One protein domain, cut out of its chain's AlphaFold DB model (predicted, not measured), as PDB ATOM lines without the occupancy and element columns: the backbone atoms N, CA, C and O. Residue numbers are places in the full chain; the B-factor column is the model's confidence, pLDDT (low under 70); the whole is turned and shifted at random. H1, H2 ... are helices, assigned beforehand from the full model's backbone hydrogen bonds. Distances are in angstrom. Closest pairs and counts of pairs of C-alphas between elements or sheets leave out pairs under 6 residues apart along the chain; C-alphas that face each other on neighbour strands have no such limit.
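This is residues 81 to 143 of the 143 residues of an uncharacterized protein of Planctomycetes bacterium ADurb.Bin412 (UniProt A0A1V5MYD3). With little regular structure, this is a loop-rich fold in which H1 and H3 run nearly opposite ways, near each other, and the short H2 stands crosswise to both. The printed part has 63 residues, with three named helices in the order H1, H2, H3 and no named strand; the class is all helix, with 24 residues in named elements. It is compact, with a radius of gyration of the C-alphas of 10.9 A, yet elongated, 36 by 19 by 15 A.

Find C-alpha 93 at (-51.786, 82.987, 169.197); from there H1, residues 93 to 101, runs 12.3 A. H3, residues 127 to 135, runs 12.5 A to C-alpha 135 at (-39.597, 88.522, 165.218). H2 is residues 112 to 117.

H1 and H3 are near each other. Look at Leu 117: its C-alpha is 7.1 A from that of Phe 99, the closest pair of H1 and H2, which are close but not clearly touching and only just about perpendicular at 73 degrees. H2 and H3 are close but not clearly touching, the closest C-alphas being Leu 117 and Asp 129, 6.7 A apart, about perpendicular at 81 degrees. In H1, H2 and H3 every O i to N i+4 pair is within hydrogen-bond range.

The C-alphas of Pro 106 and Glu 143, the two farthest apart, are 36.4 A from each other. The printed part has no cut, and both links between helices are short. Confidence is under 70 at residues 142 to 143.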
ATOM      1  N   SER A  81     -39.044  76.937 166.034       91.06
ATOM      2  CA  SER A  81     -38.660  78.248 166.541       91.06
ATOM      3  C   SER A  81     -38.583  78.207 168.074       91.06
ATOM      4  O   SER A  81     -39.408  77.555 168.718       91.06
ATOM      5  N   PRO A  82     -37.652  78.929 168.723       88.25
ATOM      6  CA  PRO A  82     -37.679  79.087 170.177       88.25
ATOM      7  C   PRO A  82     -39.026  79.618 170.702       88.25
ATOM      8  O   PRO A  82     -39.410  79.289 171.832       88.25
ATOM      9  N   ALA A  83     -39.735  80.396 169.871       93.19
ATOM     10  CA  ALA A  83     -41.048  80.968 170.147       93.19
ATOM     11  C   ALA A  83     -42.227  79.985 169.968       93.19
ATOM     12  O   ALA A  83     -43.297  80.276 170.495       93.19
ATOM     13  N   ASP A  84     -42.036  78.832 169.310       94.06
ATOM     14  CA  ASP A  84     -43.009  77.723 169.237       94.06
ATOM     15  C   ASP A  84     -42.987  76.964 170.573       94.06
ATOM     16  O   ASP A  84     -42.230  76.012 170.772       94.06
ATOM     17  N   VAL A  85     -43.737  77.450 171.560       92.94
ATOM     18  CA  VAL A  85     -43.723  76.954 172.949       92.94
ATOM     19  C   VAL A  85     -44.744  75.882 173.239       92.94
ATOM     20  O   VAL A  85     -44.648  75.227 174.283       92.94
ATOM     21  N   ASN A  86     -45.711  75.698 172.351       93.06
ATOM     22  CA  ASN A  86     -46.616  74.563 172.405       93.06
ATOM     23  C   ASN A  86     -46.069  73.336 171.631       93.06
ATOM     24  O   ASN A  86     -46.647  72.253 171.742       93.06
ATOM     25  N   ASP A  87     -44.931  73.497 170.945       92.00
ATOM     26  CA  ASP A  87     -44.249  72.513 170.115       92.00
ATOM     27  C   ASP A  87     -45.149  71.982 168.975       92.00
ATOM     28  O   ASP A  87     -45.128  70.778 168.680       92.00
ATOM     29  N   ASP A  88     -45.913  72.843 168.302       92.69
ATOM     30  CA  ASP A  88     -46.772  72.509 167.156       92.69
ATOM     31  C   ASP A  88     -46.196  72.919 165.793       92.69
ATOM     32  O   ASP A  88     -46.811  72.635 164.765       92.69
ATOM     33  N   CYS A  89     -44.963  73.437 165.782       93.75
ATOM     34  CA  CYS A  89     -44.251  73.914 164.599       93.75
ATOM     35  C   CYS A  89     -44.820  75.178 163.954       93.75
ATOM     36  O   CYS A  89     -44.429  75.497 162.833       93.75
ATOM     37  N   ALA A  90     -45.677  75.916 164.650       94.44
ATOM     38  CA  ALA A  90     -46.082  77.256 164.272       94.44
ATOM     39  C   ALA A  90     -45.876  78.213 165.450       94.44
ATOM     40  O   ALA A  90     -45.968  77.830 166.607       94.44
ATOM     41  N   VAL A  91     -45.591  79.479 165.154       95.38
ATOM     42  CA  VAL A  91     -45.598  80.549 166.154       95.38
ATOM     43  C   VAL A  91     -46.870  81.356 165.969       95.38
ATOM     44  O   VAL A  91     -46.976  82.195 165.065       95.38
ATOM     45  N   ASP A  92     -47.853  81.112 166.829       96.19
ATOM     46  CA  ASP A  92     -49.167  81.725 166.706       96.19
ATOM     47  C   ASP A  92     -49.764  82.220 168.038       96.19
ATOM     48  O   ASP A  92     -49.094  82.483 169.043       96.19
ATOM     49  N   MET A  93     -51.075  82.471 168.029       96.62
ATOM     50  CA  MET A  93     -51.786  82.987 169.197       96.62
ATOM     51  C   MET A  93     -51.795  82.017 170.387       96.62
ATOM     52  O   MET A  93     -51.997  82.473 171.515       96.62
ATOM     53  N   LEU A  94     -51.614  80.715 170.169       96.31
ATOM     54  CA  LEU A  94     -51.492  79.711 171.221       96.31
ATOM     55  C   LEU A  94     -50.150  79.848 171.944       96.31
ATOM     56  O   LEU A  94     -50.132  79.835 173.176       96.31
ATOM     57  N   ASP A  95     -49.064  80.096 171.215       96.06
ATOM     58  CA  ASP A  95     -47.751  80.387 171.800       96.06
ATOM     59  C   ASP A  95     -47.760  81.694 172.571       96.06
ATOM     60  O   ASP A  95     -47.320  81.764 173.721       96.06
ATOM     61  N   TYR A  96     -48.375  82.726 171.987       96.25
ATOM     62  CA  TYR A  96     -48.550  84.000 172.670       96.25
ATOM     63  C   TYR A  96     -49.384  83.857 173.950       96.25
ATOM     64  O   TYR A  96     -49.099  84.506 174.960       96.25
ATOM     65  N   ALA A  97     -50.409  83.000 173.950       96.69
ATOM     66  CA  ALA A  97     -51.203  82.742 175.147       96.69
ATOM     67  C   ALA A  97     -50.343  82.132 176.265       96.69
ATOM     68  O   ALA A  97     -50.449  82.575 177.413       96.69
ATOM     69  N   ILE A  98     -49.459  81.186 175.935       95.00
ATOM     70  CA  ILE A  98     -48.492  80.610 176.880       95.00
ATOM     71  C   ILE A  98     -47.521  81.687 177.374       95.00
ATOM     72  O   ILE A  98     -47.376  81.850 178.585       95.00
ATOM     73  N   PHE A  99     -46.930  82.474 176.470       95.19
ATOM     74  CA  PHE A  99     -46.036  83.587 176.805       95.19
ATOM     75  C   PHE A  99     -46.689  84.570 177.786       95.19
ATOM     76  O   PHE A  99     -46.127  84.893 178.834       95.19
ATOM     77  N   SER A 100     -47.922  84.992 177.499       94.94
ATOM     78  CA  SER A 100     -48.671  85.935 178.336       94.94
ATOM     79  C   SER A 100     -48.959  85.404 179.745       94.94
ATOM     80  O   SER A 100     -49.130  86.192 180.675       94.94
ATOM     81  N   GLY A 101     -48.977  84.077 179.915       93.12
ATOM     82  CA  GLY A 101     -49.153  83.418 181.206       93.12
ATOM     83  C   GLY A 101     -48.001  83.660 182.183       93.12
ATOM     84  O   GLY A 101     -48.235  83.611 183.387       93.12
ATOM     85  N   PHE A 102     -46.807  83.973 181.676       92.88
ATOM     86  CA  PHE A 102     -45.603  84.245 182.468       92.88
ATOM     87  C   PHE A 102     -45.214  85.737 182.475       92.88
ATOM     88  O   PHE A 102     -44.128  86.102 182.922       92.88
ATOM     89  N   TRP A 103     -46.079  86.622 181.966       94.81
ATOM     90  CA  TRP A 103     -45.754  88.036 181.776       94.81
ATOM     91  C   TRP A 103     -45.370  88.738 183.084       94.81
ATOM     92  O   TRP A 103     -46.174  88.818 184.018       94.81
ATOM     93  N   LEU A 104     -44.159  89.305 183.118       93.31
ATOM     94  CA  LEU A 104     -43.547  89.952 184.283       93.31
ATOM     95  C   LEU A 104     -43.467  89.045 185.523       93.31
ATOM     96  O   LEU A 104     -43.350  89.542 186.648       93.31
ATOM     97  N   GLU A 105     -43.538  87.725 185.339       85.44
ATOM     98  CA  GLU A 105     -43.305  86.769 186.411       85.44
ATOM     99  C   GLU A 105     -41.797  86.706 186.702       85.44
ATOM    100  O   GLU A 105     -41.000  86.439 185.801       85.44
ATOM    101  N   PRO A 106     -41.362  86.970 187.944       82.75
ATOM    102  CA  PRO A 106     -39.955  86.885 188.282       82.75
ATOM    103  C   PRO A 106     -39.523  85.427 188.454       82.75
ATOM    104  O   PRO A 106     -40.169  84.656 189.163       82.75
ATOM    105  N   GLY A 107     -38.349  85.086 187.926       80.25
ATOM    106  CA  GLY A 107     -37.681  83.823 188.223       80.25
ATOM    107  C   GLY A 107     -38.057  82.689 187.278       80.25
ATOM    108  O   GLY A 107     -38.449  81.613 187.734       80.25
ATOM    109  N   CYS A 108     -37.827  82.879 185.975       83.06
ATOM    110  CA  CYS A 108     -38.037  81.837 184.966       83.06
ATOM    111  C   CYS A 108     -37.322  80.501 185.241       83.06
ATOM    112  O   CYS A 108     -37.769  79.467 184.757       83.06
ATOM    113  N   GLY A 109     -36.258  80.478 186.052       74.75
ATOM    114  CA  GLY A 109     -35.364  79.325 186.233       74.75
ATOM    115  C   GLY A 109     -35.986  77.986 186.670       74.75
ATOM    116  O   GLY A 109     -35.311  76.964 186.569       74.75
ATOM    117  N   SER A 110     -37.235  77.941 187.151       81.94
ATOM    118  CA  SER A 110     -37.933  76.683 187.487       81.94
ATOM    119  C   SER A 110     -38.899  76.170 186.415       81.94
ATOM    120  O   SER A 110     -39.351  75.030 186.517       81.94
ATOM    121  N   SER A 111     -39.236  76.984 185.412       88.50
ATOM    122  CA  SER A 111     -40.142  76.618 184.319       88.50
ATOM    123  C   SER A 111     -39.345  76.491 183.020       88.50
ATOM    124  O   SER A 111     -38.887  77.509 182.505       88.50
ATOM    125  N   PRO A 112     -39.191  75.281 182.447       87.75
ATOM    126  CA  PRO A 112     -38.482  75.103 181.178       87.75
ATOM    127  C   PRO A 112     -39.041  75.968 180.042       87.75
ATOM    128  O   PRO A 112     -38.280  76.451 179.213       87.75
ATOM    129  N   VAL A 113     -40.358  76.205 180.036       88.56
ATOM    130  CA  VAL A 113     -41.028  77.070 179.052       88.56
ATOM    131  C   VAL A 113     -40.651  78.538 179.260       88.56
ATOM    132  O   VAL A 113     -40.322  79.225 178.303       88.56
ATOM    133  N   CYS A 114     -40.623  79.008 180.510       89.75
ATOM    134  CA  CYS A 114     -40.213  80.382 180.824       89.75
ATOM    135  C   CYS A 114     -38.742  80.608 180.453       89.75
ATOM    136  O   CYS A 114     -38.429  81.591 179.801       89.75
ATOM    137  N   VAL A 115     -37.852  79.661 180.786       89.88
ATOM    138  CA  VAL A 115     -36.420  79.723 180.422       89.88
ATOM    139  C   VAL A 115     -36.220  79.808 178.910       89.88
ATOM    140  O   VAL A 115     -35.307  80.486 178.460       89.88
ATOM    141  N   ARG A 116     -37.047  79.112 178.124       88.88
ATOM    142  CA  ARG A 116     -36.991  79.191 176.660       88.88
ATOM    143  C   ARG A 116     -37.432  80.554 176.127       88.88
ATOM    144  O   ARG A 116     -36.844  81.034 175.168       88.88
ATOM    145  N   LEU A 117     -38.473  81.137 176.719       91.44
ATOM    146  CA  LEU A 117     -39.024  82.422 176.291       91.44
ATOM    147  C   LEU A 117     -38.189  83.621 176.763       91.44
ATOM    148  O   LEU A 117     -38.252  84.670 176.130       91.44
ATOM    149  N   ASP A 118     -37.431  83.473 177.853       92.62
ATOM    150  CA  ASP A 118     -36.489  84.456 178.411       92.62
ATOM    151  C   ASP A 118     -35.247  84.571 177.510       92.62
ATOM    152  O   ASP A 118     -34.166  84.032 177.775       92.62
ATOM    153  N   CYS A 119     -35.439  85.232 176.371       89.50
ATOM    154  CA  CYS A 119     -34.474  85.331 175.285       89.50
ATOM    155  C   CYS A 119     -33.245  86.153 175.688       89.50
ATOM    156  O   CYS A 119     -32.139  85.897 175.199       89.50
ATOM    157  N   ASN A 120     -33.421  87.146 176.566       92.06
ATOM    158  CA  ASN A 120     -32.327  87.982 177.060       92.06
ATOM    159  C   ASN A 120     -31.649  87.415 178.333       92.06
ATOM    160  O   ASN A 120     -30.592  87.919 178.728       92.06
ATOM    161  N   GLN A 121     -32.208  86.343 178.910       91.62
ATOM    162  CA  GLN A 121     -31.734  85.624 180.097       91.62
ATOM    163  C   GLN A 121     -31.668  86.492 181.362       91.62
ATOM    164  O   GLN A 121     -30.805  86.282 182.226       91.62
ATOM    165  N   ASP A 122     -32.549  87.483 181.487       92.94
ATOM    166  CA  ASP A 122     -32.630  88.361 182.655       92.94
ATOM    167  C   ASP A 122     -33.553  87.828 183.761       92.94
ATOM    168  O   ASP A 122     -33.633  88.418 184.847       92.94
ATOM    169  N   THR A 123     -34.142  86.648 183.542       92.62
ATOM    170  CA  THR A 123     -35.036  85.906 184.438       92.62
ATOM    171  C   THR A 123     -36.445  86.478 184.581       92.62
ATOM    172  O   THR A 123     -37.186  85.998 185.450       92.62
ATOM    173  N   ILE A 124     -36.827  87.465 183.765       92.31
ATOM    174  CA  ILE A 124     -38.139  88.115 183.777       92.31
ATOM    175  C   ILE A 124     -38.663  88.241 182.346       92.31
ATOM    176  O   ILE A 124     -38.106  88.971 181.547       92.31
ATOM    177  N   LEU A 125     -39.822  87.645 182.055       93.38
ATOM    178  CA  LEU A 125     -40.448  87.817 180.741       93.38
ATOM    179  C   LEU A 125     -41.054  89.210 180.581       93.38
ATOM    180  O   LEU A 125     -42.085  89.521 181.192       93.38
ATOM    181  N   ASP A 126     -40.432  90.041 179.748       94.75
ATOM    182  CA  ASP A 126     -40.833  91.429 179.552       94.75
ATOM    183  C   ASP A 126     -40.893  91.867 178.075       94.75
ATOM    184  O   ASP A 126     -41.050  91.074 177.143       94.75
ATOM    185  N   LEU A 127     -40.889  93.184 177.841       96.44
ATOM    186  CA  LEU A 127     -40.975  93.754 176.498       96.44
ATOM    187  C   LEU A 127     -39.790  93.382 175.597       96.44
ATOM    188  O   LEU A 127     -39.958  93.386 174.378       96.44
ATOM    189  N   VAL A 128     -38.616  93.100 176.156       96.00
ATOM    190  CA  VAL A 128     -37.432  92.676 175.401       96.00
ATOM    191  C   VAL A 128     -37.632  91.262 174.860       96.00
ATOM    192  O   VAL A 128     -37.354  91.012 173.684       96.00
ATOM    193  N   ASP A 129     -38.195  90.364 175.664       95.00
ATOM    194  CA  ASP A 129     -38.518  89.004 175.225       95.00
ATOM    195  C   ASP A 129     -39.675  88.998 174.240       95.00
ATOM    196  O   ASP A 129     -39.603  88.335 173.210       95.00
ATOM    197  N   LEU A 130     -40.706  89.818 174.481       95.88
ATOM    198  CA  LEU A 130     -41.811  89.970 173.534       95.88
ATOM    199  C   LEU A 130     -41.319  90.481 172.176       95.88
ATOM    200  O   LEU A 130     -41.804  90.033 171.141       95.88
ATOM    201  N   ALA A 131     -40.366  91.415 172.157       96.19
ATOM    202  CA  ALA A 131     -39.782  91.890 170.908       96.19
ATOM    203  C   ALA A 131     -39.046  90.770 170.156       96.19
ATOM    204  O   ALA A 131     -39.102  90.738 168.931       96.19
ATOM    205  N   SER A 132     -38.397  89.852 170.880       94.81
ATOM    206  CA  SER A 132     -37.746  88.674 170.295       94.81
ATOM    207  C   SER A 132     -38.783  87.682 169.762       94.81
ATOM    208  O   SER A 132     -38.711  87.308 168.599       94.81
ATOM    209  N   PHE A 133     -39.808  87.363 170.557       95.06
ATOM    210  CA  PHE A 133     -40.933  86.508 170.168       95.06
ATOM    211  C   PHE A 133     -41.635  87.008 168.895       95.06
ATOM    212  O   PHE A 133     -41.922  86.235 167.988       95.06
ATOM    213  N   VAL A 134     -41.888  88.317 168.789       95.50
ATOM    214  CA  VAL A 134     -42.584  88.905 167.631       95.50
ATOM    215  C   VAL A 134     -41.747  88.852 166.345       95.50
ATOM    216  O   VAL A 134     -42.329  88.898 165.262       95.50
ATOM    217  N   ASN A 135     -40.417  88.725 166.421       94.75
ATOM    218  CA  ASN A 135     -39.597  88.522 165.218       94.75
ATOM    219  C   ASN A 135     -39.858  87.160 164.562       94.75
ATOM    220  O   ASN A 135     -39.699  87.045 163.352       94.75
ATOM    221  N   GLU A 136     -40.311  86.189 165.351       93.75
ATOM    222  CA  GLU A 136     -40.663  84.836 164.915       93.75
ATOM    223  C   GLU A 136     -42.171  84.701 164.637       93.75
ATOM    224  O   GLU A 136     -42.674  83.611 164.395       93.75
ATOM    225  N   TRP A 137     -42.939  85.797 164.711       95.56
ATOM    226  CA  TRP A 137     -44.395  85.745 164.594       95.56
ATOM    227  C   TRP A 137     -44.837  85.208 163.232       95.56
ATOM    228  O   TRP A 137     -44.487  85.778 162.197       95.56
ATOM    229  N   LEU A 138     -45.704  84.193 163.256       93.94
ATOM    230  CA  LEU A 138     -46.177  83.442 162.090       93.94
ATOM    231  C   LEU A 138     -45.102  82.608 161.384       93.94
ATOM    232  O   LEU A 138     -45.354  82.142 160.271       93.94
ATOM    233  N   ASP A 139     -43.947  82.377 162.006       91.75
ATOM    234  CA  ASP A 139     -43.042  81.332 161.537       91.75
ATOM    235  C   ASP A 139     -43.740  79.966 161.612       91.75
ATOM    236  O   ASP A 139     -44.513  79.709 162.538       91.75
ATOM    237  N   GLY A 140     -43.580  79.141 160.578       85.38
ATOM    238  CA  GLY A 140     -44.319  77.883 160.393       85.38
ATOM    239  C   GLY A 140     -45.851  78.005 160.246       85.38
ATOM    240  O   GLY A 140     -46.527  77.041 159.883       85.38
ATOM    241  N   ALA A 141     -46.435  79.191 160.455       75.44
ATOM    242  CA  ALA A 141     -47.871  79.435 160.363       75.44
ATOM    243  C   ALA A 141     -48.293  79.742 158.915       75.44
ATOM    244  O   ALA A 141     -48.692  80.860 158.579       75.44
ATOM    245  N   GLY A 142     -48.229  78.738 158.041       64.00
ATOM    246  CA  GLY A 142     -48.767  78.837 156.685       64.00
ATOM    247  C   GLY A 142     -47.934  78.149 155.617       64.00
ATOM    248  O   GLY A 142     -47.362  78.832 154.769       64.00
ATOM    249  N   GLU A 143     -48.000  76.821 155.595       48.50
ATOM    250  CA  GLU A 143     -47.807  75.997 154.394       48.50
ATOM    251  C   GLU A 143     -49.060  75.151 154.115       48.50
ATOM    252  O   GLU A 143     -49.643  74.590 155.074       48.50
TER     253      GLU A 143